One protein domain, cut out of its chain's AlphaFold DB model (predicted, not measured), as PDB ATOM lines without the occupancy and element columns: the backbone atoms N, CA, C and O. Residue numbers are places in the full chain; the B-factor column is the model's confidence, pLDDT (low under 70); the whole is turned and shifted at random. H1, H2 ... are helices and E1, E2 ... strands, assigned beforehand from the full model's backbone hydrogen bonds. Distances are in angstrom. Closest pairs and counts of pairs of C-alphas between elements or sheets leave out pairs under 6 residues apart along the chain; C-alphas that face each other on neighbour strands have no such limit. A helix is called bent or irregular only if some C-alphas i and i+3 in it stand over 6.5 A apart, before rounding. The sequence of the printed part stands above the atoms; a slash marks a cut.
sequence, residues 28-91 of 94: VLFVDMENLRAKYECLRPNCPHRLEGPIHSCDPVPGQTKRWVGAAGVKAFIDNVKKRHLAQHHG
ATOM      1  N   VAL A  28     -16.334 -44.207 -22.773       93.62
ATOM      2  CA  VAL A  28     -15.759 -45.367 -22.082       93.62
ATOM      3  C   VAL A  28     -14.315 -45.552 -22.533       93.62
ATOM      4  O   VAL A  28     -14.014 -45.508 -23.724       93.62
ATOM      5  N   LEU A  29     -13.410 -45.777 -21.583       94.50
ATOM      6  CA  LEU A  29     -12.021 -46.135 -21.854       94.50
ATOM      7  C   LEU A  29     -11.820 -47.616 -21.530       94.50
ATOM      8  O   LEU A  29     -12.112 -48.054 -20.420       94.50
ATOM      9  N   PHE A  30     -11.283 -48.368 -22.482       94.69
ATOM     10  CA  PHE A  30     -10.879 -49.753 -22.282       94.69
ATOM     11  C   PHE A  30      -9.359 -49.816 -22.229       94.69
ATOM     12  O   PHE A  30      -8.693 -49.353 -23.158       94.69
ATOM     13  N   VAL A  31      -8.829 -50.412 -21.164       93.81
ATOM     14  CA  VAL A  31      -7.394 -50.628 -20.969       93.81
ATOM     15  C   VAL A  31      -7.161 -52.114 -20.746       93.81
ATOM     16  O   VAL A  31      -7.718 -52.704 -19.825       93.81
ATOM     17  N   ASP A  32      -6.354 -52.707 -21.613       93.19
ATOM     18  CA  ASP A  32      -5.856 -54.071 -21.497       93.19
ATOM     19  C   ASP A  32      -4.415 -53.998 -20.985       93.19
ATOM     20  O   ASP A  32      -3.518 -53.493 -21.665       93.19
ATOM     21  N   MET A  33      -4.221 -54.454 -19.749       88.56
ATOM     22  CA  MET A  33      -2.934 -54.415 -19.056       88.56
ATOM     23  C   MET A  33      -2.014 -55.568 -19.473       88.56
ATOM     24  O   MET A  33      -0.802 -55.439 -19.329       88.56
ATOM     25  N   GLU A  34      -2.564 -56.666 -19.999       89.25
ATOM     26  CA  GLU A  34      -1.788 -57.834 -20.435       89.25
ATOM     27  C   GLU A  34      -1.138 -57.561 -21.790       89.25
ATOM     28  O   GLU A  34       0.059 -57.774 -21.970       89.25
ATOM     29  N   ASN A  35      -1.912 -56.999 -22.722       87.00
ATOM     30  CA  ASN A  35      -1.427 -56.657 -24.061       87.00
ATOM     31  C   ASN A  35      -0.966 -55.197 -24.186       87.00
ATOM     32  O   ASN A  35      -0.633 -54.747 -25.285       87.00
ATOM     33  N   LEU A  36      -0.962 -54.447 -23.074       92.00
ATOM     34  CA  LEU A  36      -0.628 -53.021 -23.006       92.00
ATOM     35  C   LEU A  36      -1.298 -52.236 -24.140       92.00
ATOM     36  O   LEU A  36      -0.636 -51.649 -25.003       92.00
ATOM     37  N   ARG A  37      -2.630 -52.272 -24.148       94.31
ATOM     38  CA  ARG A  37      -3.470 -51.659 -25.176       94.31
ATOM     39  C   ARG A  37      -4.517 -50.755 -24.554       94.31
ATOM     40  O   ARG A  37      -5.095 -51.079 -23.523       94.31
ATOM     41  N   ALA A  38      -4.835 -49.660 -25.234       95.38
ATOM     42  CA  ALA A  38      -5.968 -48.820 -24.875       95.38
ATOM     43  C   ALA A  38      -6.830 -48.463 -26.091       95.38
ATOM     44  O   ALA A  38      -6.322 -48.304 -27.201       95.38
ATOM     45  N   LYS A  39      -8.142 -48.332 -25.877       95.88
ATOM     46  CA  LYS A  39      -9.096 -47.749 -26.833       95.88
ATOM     47  C   LYS A  39     -10.115 -46.894 -26.088       95.88
ATOM     48  O   LYS A  39     -10.461 -47.209 -24.948       95.88
ATOM     49  N   TYR A  40     -10.615 -45.850 -26.728       95.81
ATOM     50  CA  TYR A  40     -11.652 -44.985 -26.174       95.81
ATOM     51  C   TYR A  40     -12.868 -44.978 -27.092       95.81
ATOM     52  O   TYR A  40     -12.732 -44.948 -28.311       95.81
ATOM     53  N   GLU A  41     -14.055 -45.009 -26.503       95.00
ATOM     54  CA  GLU A  41     -15.321 -44.943 -27.217       95.00
ATOM     55  C   GLU A  41     -16.140 -43.762 -26.698       95.00
ATOM     56  O   GLU A  41     -16.437 -43.674 -25.507       95.00
ATOM     57  N   CYS A  42     -16.504 -42.841 -27.585       93.62
ATOM     58  CA  CYS A  42     -17.384 -41.725 -27.283       93.62
ATOM     59  C   CYS A  42     -18.846 -42.167 -27.410       93.62
ATOM     60  O   CYS A  42     -19.276 -42.663 -28.454       93.62
ATOM     61  N   LEU A  43     -19.625 -41.949 -26.352       91.19
ATOM     62  CA  LEU A  43     -21.036 -42.331 -26.281       91.19
ATOM     63  C   LEU A  43     -21.990 -41.170 -26.583       91.19
ATOM     64  O   LEU A  43     -23.209 -41.347 -26.553       91.19
ATOM     65  N   ARG A  44     -21.462 -39.978 -26.889       88.94
ATOM     66  CA  ARG A  44     -22.299 -38.820 -27.207       88.94
ATOM     67  C   ARG A  44     -23.120 -39.059 -28.479       88.94
ATOM     68  O   ARG A  44     -22.581 -39.531 -29.490       88.94
ATOM     69  N   PRO A  45     -24.416 -38.700 -28.473       83.94
ATOM     70  CA  PRO A  45     -25.229 -38.768 -29.674       83.94
ATOM     71  C   PRO A  45     -24.614 -37.870 -30.754       83.94
ATOM     72  O   PRO A  45     -24.148 -36.768 -30.469       83.94
ATOM     73  N   ASN A  46     -24.600 -38.354 -31.996       83.31
ATOM     74  CA  ASN A  46     -24.044 -37.660 -33.164       83.31
ATOM     75  C   ASN A  46     -22.532 -37.376 -33.119       83.31
ATOM     76  O   ASN A  46     -22.059 -36.529 -33.873       83.31
ATOM     77  N   CYS A  47     -21.757 -38.080 -32.287       88.62
ATOM     78  CA  CYS A  47     -20.302 -38.014 -32.397       88.62
ATOM     79  C   CYS A  47     -19.858 -38.488 -33.800       88.62
ATOM     80  O   CYS A  47     -20.184 -39.620 -34.177       88.62
ATOM     81  N   PRO A  48     -19.120 -37.662 -34.572       89.81
ATOM     82  CA  PRO A  48     -18.651 -38.038 -35.906       89.81
ATOM     83  C   PRO A  48     -17.553 -39.111 -35.864       89.81
ATOM     84  O   PRO A  48     -17.305 -39.765 -36.873       89.81
ATOM     85  N   HIS A  49     -16.905 -39.305 -34.711       89.81
ATOM     86  CA  HIS A  49     -15.810 -40.255 -34.543       89.81
ATOM     87  C   HIS A  49     -15.967 -41.060 -33.250       89.81
ATOM     88  O   HIS A  49     -15.353 -40.783 -32.230       89.81
ATOM     89  N   ARG A  50     -16.834 -42.073 -33.258       91.31
ATOM     90  CA  ARG A  50     -17.191 -42.782 -32.018       91.31
ATOM     91  C   ARG A  50     -16.049 -43.560 -31.364       91.31
ATOM     92  O   ARG A  50     -16.131 -43.797 -30.168       91.31
ATOM     93  N   LEU A  51     -15.025 -43.978 -32.103       93.69
ATOM     94  CA  LEU A  51     -13.974 -44.861 -31.596       93.69
ATOM     95  C   LEU A  51     -12.592 -44.264 -31.857       93.69
ATOM     96  O   LEU A  51     -12.240 -44.060 -33.006       93.69
ATOM     97  N   GLU A  52     -11.794 -44.091 -30.808       92.44
ATOM     98  CA  GLU A  52     -10.389 -43.682 -30.872       92.44
ATOM     99  C   GLU A  52      -9.476 -44.872 -30.524       92.44
ATOM    100  O   GLU A  52      -9.620 -45.503 -29.466       92.44
ATOM    101  N   GLY A  53      -8.496 -45.161 -31.382       88.88
ATOM    102  CA  GLY A  53      -7.606 -46.321 -31.243       88.88
ATOM    103  C   GLY A  53      -8.173 -47.600 -31.886       88.88
ATOM    104  O   GLY A  53      -9.067 -47.517 -32.727       88.88
ATOM    105  N   PRO A  54      -7.678 -48.801 -31.525       90.19
ATOM    106  CA  PRO A  54      -6.787 -49.112 -30.405       90.19
ATOM    107  C   PRO A  54      -5.322 -48.723 -30.641       90.19
ATOM    108  O   PRO A  54      -4.837 -48.793 -31.763       90.19
ATOM    109  N   ILE A  55      -4.615 -48.380 -29.563       92.50
ATOM    110  CA  ILE A  55      -3.155 -48.216 -29.555       92.50
ATOM    111  C   ILE A  55      -2.539 -49.324 -28.710       92.50
ATOM    112  O   ILE A  55      -2.956 -49.522 -27.566       92.50
ATOM    113  N   HIS A  56      -1.537 -50.007 -29.256       94.00
ATOM    114  CA  HIS A  56      -0.742 -51.025 -28.583       94.00
ATOM    115  C   HIS A  56       0.665 -50.513 -28.288       94.00
ATOM    116  O   HIS A  56       1.251 -49.736 -29.042       94.00
ATOM    117  N   SER A  57       1.261 -51.020 -27.211       91.88
ATOM    118  CA  SER A  57       2.665 -50.741 -26.891       91.88
ATOM    119  C   SER A  57       3.644 -51.172 -27.998       91.88
ATOM    120  O   SER A  57       4.702 -50.562 -28.151       91.88
ATOM    121  N   CYS A  58       3.279 -52.181 -28.793       90.81
ATOM    122  CA  CYS A  58       4.068 -52.696 -29.910       90.81
ATOM    123  C   CYS A  58       3.794 -51.982 -31.241       90.81
ATOM    124  O   CYS A  58       4.332 -52.407 -32.257       90.81
ATOM    125  N   ASP A  59       2.975 -50.929 -31.272       89.56
ATOM    126  CA  ASP A  59       2.756 -50.191 -32.515       89.56
ATOM    127  C   ASP A  59       3.999 -49.347 -32.856       89.56
ATOM    128  O   ASP A  59       4.646 -48.788 -31.957       89.56
ATOM    129  N   PRO A  60       4.377 -49.244 -34.143       90.62
ATOM    130  CA  PRO A  60       5.457 -48.362 -34.562       90.62
ATOM    131  C   PRO A  60       5.025 -46.900 -34.410       90.62
ATOM    132  O   PRO A  60       3.900 -46.523 -34.744       90.62
ATOM    133  N   VAL A  61       5.929 -46.045 -33.930       87.06
ATOM    134  CA  VAL A  61       5.652 -44.608 -33.836       87.06
ATOM    135  C   VAL A  61       5.641 -44.007 -35.248       87.06
ATOM    136  O   VAL A  61       6.623 -44.169 -35.982       87.06
ATOM    137  N   PRO A  62       4.582 -43.276 -35.649       83.25
ATOM    138  CA  PRO A  62       4.533 -42.633 -36.957       83.25
ATOM    139  C   PRO A  62       5.755 -41.735 -37.184       83.25
ATOM    140  O   PRO A  62       6.074 -40.878 -36.360       83.25
ATOM    141  N   GLY A  63       6.461 -41.950 -38.295       85.38
ATOM    142  CA  GLY A  63       7.666 -41.189 -38.637       85.38
ATOM    143  C   GLY A  63       8.950 -41.622 -37.916       85.38
ATOM    144  O   GLY A  63       9.982 -40.986 -38.116       85.38
ATOM    145  N   GLN A  64       8.937 -42.692 -37.108       84.50
ATOM    146  CA  GLN A  64      10.143 -43.243 -36.480       84.50
ATOM    147  C   GLN A  64      10.242 -44.760 -36.688       84.50
ATOM    148  O   GLN A  64       9.636 -45.550 -35.974       84.50
ATOM    149  N   THR A  65      11.086 -45.185 -37.627       76.62
ATOM    150  CA  THR A  65      11.216 -46.595 -38.046       76.62
ATOM    151  C   THR A  65      11.831 -47.521 -36.990       76.62
ATOM    152  O   THR A  65      11.740 -48.736 -37.114       76.62
ATOM    153  N   LYS A  66      12.494 -46.969 -35.966       85.25
ATOM    154  CA  LYS A  66      13.195 -47.735 -34.917       85.25
ATOM    155  C   LYS A  66      12.593 -47.554 -33.522       85.25
ATOM    156  O   LYS A  66      13.228 -47.927 -32.540       85.25
ATOM    157  N   ARG A  67      11.406 -46.946 -33.413       88.12
ATOM    158  CA  ARG A  67      10.775 -46.668 -32.121       88.12
ATOM    159  C   ARG A  67       9.357 -47.213 -32.065       88.12
ATOM    160  O   ARG A  67       8.546 -46.971 -32.952       88.12
ATOM    161  N   TRP A  68       9.077 -47.887 -30.962       90.12
ATOM    162  CA  TRP A  68       7.762 -48.395 -30.602       90.12
ATOM    163  C   TRP A  68       7.074 -47.436 -29.631       90.12
ATOM    164  O   TRP A  68       7.745 -46.713 -28.887       90.12
ATOM    165  N   VAL A  69       5.743 -47.426 -29.637       91.69
ATOM    166  CA  VAL A  69       4.916 -46.603 -28.741       91.69
ATOM    167  C   VAL A  69       5.268 -46.876 -27.272       91.69
ATOM    168  O   VAL A  69       5.449 -45.945 -26.483       91.69
ATOM    169  N   GLY A  70       5.420 -48.155 -26.918       91.94
ATOM    170  CA  GLY A  70       5.707 -48.620 -25.566       91.94
ATOM    171  C   GLY A  70       4.597 -48.291 -24.562       91.94
ATOM    172  O   GLY A  70       3.596 -47.646 -24.876       91.94
ATOM    173  N   ALA A  71       4.788 -48.696 -23.304       90.88
ATOM    174  CA  ALA A  71       3.837 -48.388 -22.231       90.88
ATOM    175  C   ALA A  71       3.655 -46.870 -22.022       90.88
ATOM    176  O   ALA A  71       2.553 -46.401 -21.743       90.88
ATOM    177  N   ALA A  72       4.723 -46.087 -22.216       91.31
ATOM    178  CA  ALA A  72       4.676 -44.631 -22.103       91.31
ATOM    179  C   ALA A  72       3.747 -43.991 -23.147       91.31
ATOM    180  O   ALA A  72       3.000 -43.072 -22.818       91.31
ATOM    181  N   GLY A  73       3.754 -44.482 -24.389       90.81
ATOM    182  CA  GLY A  73       2.868 -43.974 -25.432       90.81
ATOM    183  C   GLY A  73       1.405 -44.375 -25.221       90.81
ATOM    184  O   GLY A  73       0.516 -43.552 -25.429       90.81
ATOM    185  N   VAL A  74       1.148 -45.583 -24.707       92.44
ATOM    186  CA  VAL A  74      -0.206 -46.013 -24.306       92.44
ATOM    187  C   VAL A  74      -0.732 -45.141 -23.163       92.44
ATOM    188  O   VAL A  74      -1.863 -44.658 -23.224       92.44
ATOM    189  N   LYS A  75       0.102 -44.848 -22.156       93.81
ATOM    190  CA  LYS A  75      -0.250 -43.906 -21.083       93.81
ATOM    191  C   LYS A  75      -0.548 -42.509 -21.634       93.81
ATOM    192  O   LYS A  75      -1.562 -41.919 -21.279       93.81
ATOM    193  N   ALA A  76       0.293 -41.995 -22.531       93.25
ATOM    194  CA  ALA A  76       0.087 -40.683 -23.137       93.25
ATOM    195  C   ALA A  76      -1.225 -40.604 -23.940       93.25
ATOM    196  O   ALA A  76      -1.875 -39.556 -23.942       93.25
ATOM    197  N   PHE A  77      -1.636 -41.698 -24.593       94.06
ATOM    198  CA  PHE A  77      -2.958 -41.807 -25.207       94.06
ATOM    199  C   PHE A  77      -4.065 -41.705 -24.159       94.06
ATOM    200  O   PHE A  77      -4.921 -40.836 -24.286       94.06
ATOM    201  N   ILE A  78      -4.016 -42.520 -23.103       93.38
ATOM    202  CA  ILE A  78      -5.016 -42.520 -22.022       93.38
ATOM    203  C   ILE A  78      -5.176 -41.123 -21.408       93.38
ATOM    204  O   ILE A  78      -6.299 -40.633 -21.286       93.38
ATOM    205  N   ASP A  79      -4.064 -40.459 -21.083       94.69
ATOM    206  CA  ASP A  79      -4.066 -39.148 -20.424       94.69
ATOM    207  C   ASP A  79      -4.729 -38.055 -21.286       94.69
ATOM    208  O   ASP A  79      -5.298 -37.101 -20.758       94.69
ATOM    209  N   ASN A  80      -4.664 -38.174 -22.618       93.50
ATOM    210  CA  ASN A  80      -5.040 -37.091 -23.530       93.50
ATOM    211  C   ASN A  80      -6.251 -37.391 -24.418       93.50
ATOM    212  O   ASN A  80      -6.805 -36.452 -24.994       93.50
ATOM    213  N   VAL A  81      -6.664 -38.656 -24.559       93.38
ATOM    214  CA  VAL A  81      -7.647 -39.070 -25.574       93.38
ATOM    215  C   VAL A  81      -8.965 -38.323 -25.431       93.38
ATOM    216  O   VAL A  81      -9.441 -37.757 -26.407       93.38
ATOM    217  N   LYS A  82      -9.502 -38.193 -24.212       91.25
ATOM    218  CA  LYS A  82     -10.762 -37.473 -23.988       91.25
ATOM    219  C   LYS A  82     -10.651 -35.997 -24.371       91.25
ATOM    220  O   LYS A  82     -11.510 -35.485 -25.081       91.25
ATOM    221  N   LYS A  83      -9.590 -35.314 -23.929       90.94
ATOM    222  CA  LYS A  83      -9.390 -33.885 -24.212       90.94
ATOM    223  C   LYS A  83      -9.238 -33.630 -25.711       90.94
ATOM    224  O   LYS A  83      -9.880 -32.736 -26.251       90.94
ATOM    225  N   ARG A  84      -8.414 -34.436 -26.390       90.56
ATOM    226  CA  ARG A  84      -8.201 -34.332 -27.841       90.56
ATOM    227  C   ARG A  84      -9.479 -34.626 -28.615       90.56
ATOM    228  O   ARG A  84      -9.844 -33.833 -29.474       90.56
ATOM    229  N   HIS A  85     -10.169 -35.706 -28.263       92.81
ATOM    230  CA  HIS A  85     -11.412 -36.113 -28.902       92.81
ATOM    231  C   HIS A  85     -12.486 -35.019 -28.800       92.81
ATOM    232  O   HIS A  85     -13.084 -34.634 -29.802       92.81
ATOM    233  N   LEU A  86     -12.691 -34.453 -27.604       89.81
ATOM    234  CA  LEU A  86     -13.655 -33.369 -27.393       89.81
ATOM    235  C   LEU A  86     -13.298 -32.106 -28.188       89.81
ATOM    236  O   LEU A  86     -14.173 -31.524 -28.832       89.81
ATOM    237  N   ALA A  87     -12.020 -31.725 -28.213       88.81
ATOM    238  CA  ALA A  87     -11.571 -30.565 -28.975       88.81
ATOM    239  C   ALA A  87     -11.740 -30.760 -30.493       88.81
ATOM    240  O   ALA A  87     -12.130 -29.829 -31.191       88.81
ATOM    241  N   GLN A  88     -11.471 -31.966 -31.003       90.12
ATOM    242  CA  GLN A  88     -11.497 -32.273 -32.438       90.12
ATOM    243  C   GLN A  88     -12.904 -32.545 -32.981       90.12
ATOM    244  O   GLN A  88     -13.208 -32.147 -34.103       90.12
ATOM    245  N   HIS A  89     -13.761 -33.213 -32.205       89.06
ATOM    246  CA  HIS A  89     -15.050 -33.723 -32.687       89.06
ATOM    247  C   HIS A  89     -16.269 -33.035 -32.072       89.06
ATOM    248  O   HIS A  89     -17.369 -33.170 -32.607       89.06
ATOM    249  N   HIS A  90     -16.089 -32.289 -30.980       87.12
ATOM    250  CA  HIS A  90     -17.180 -31.620 -30.271       87.12
ATOM    251  C   HIS A  90     -16.952 -30.115 -30.058       87.12
ATOM    252  O   HIS A  90     -17.832 -29.451 -29.517       87.12
ATOM    253  N   GLY A  91     -15.810 -29.559 -30.488       78.75
ATOM    254  CA  GLY A  91     -15.486 -28.137 -30.316       78.75
ATOM    255  C   GLY A  91     -15.333 -27.707 -28.851       78.75
ATOM    256  O   GLY A  91     -15.275 -26.514 -28.559       78.75
TER     257      GLY A  91
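Overview. This is residues 28 to 91 of the 94 residues of an uncharacterized protein of Streptomyces sp. WAC 01529 (UniProt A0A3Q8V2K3). A small wall of three strands, E1, E2 and E3, has one bent helix, H1, over one face, while its other face is bare. The first arm of the helix runs along the strands and the second turns off slantwise; the loop of residues 57 to 69 makes one far end of the domain and the E2 to E3 turn the other. The printed part has 64 residues, with three named strands and then one named helix; the sheet's order is E1, E2, E3, antiparallel throughout, and the class is mixed, helices and strands. The whole is only just compact, close to loose, with a radius of gyration of the C-alphas of 12.5 A and spans of 38 by 26 by 15 A.

Arrangement. Start at E1, residues 28 to 32, an edge strand. It forms a hairpin with the inner strand E2, residues 37 to 42, antiparallel at 170 degrees; look for N 30 and O 39, 2.8 A apart and within hydrogen-bond range. E2 forms a second hairpin with the edge strand E3, residues 51 to 56, antiparallel at 175 degrees, where N 52 and O 40 are 2.8 A apart. The three make a meander, each strand the antiparallel neighbour of the one before. Next comes H1, residues 70 to 89, assigned as one helix by its hydrogen bonds but bent: C-alphas 79 and 82 are 7.8 A apart. Its arms, H1a of residues 70 to 79 and H1b of residues 82 to 89, stand at a steep tilt of 69 degrees, only just short of about perpendicular. Both are on the same face of the sheet, making two layers, helices on one face of a sheet. H1a has a height over the sheet of 8.5 A and lies over E2, along the strands at 15 degrees to E2 on the local plane; its closest C-alphas to E2 are those of Val 74 and Ala 38, 6.4 A apart. H1b, at a height over the sheet of 10.2 A, lies only just over E2 and E3, with 3 C-alphas falling on each, slantwise to the strands at 50 degrees to E2 on the local plane. In H1a and H1b every O i to N i+4 pair is within hydrogen-bond range.

Along the chain. Find C-alpha 28 at (-15.759, -45.367, -22.082); from there E1 runs 13.2 A to C-alpha 32. E2 measures 17.2 A and E3 14.9 A. H1a begins at C-alpha 70, (5.707, -48.620, -25.566), and runs 14.5 A; H1b runs 10.4 A to C-alpha 89 at (-15.050, -33.723, -32.687).

Size, cuts and confidence. The C-alphas farthest apart are those of Pro 45 and Lys 66, 39.8 A. The link E3 to H1 is long, 13 residues. The printed part has no cut; its mean pLDDT is 90.5, and no printed residue is under 70.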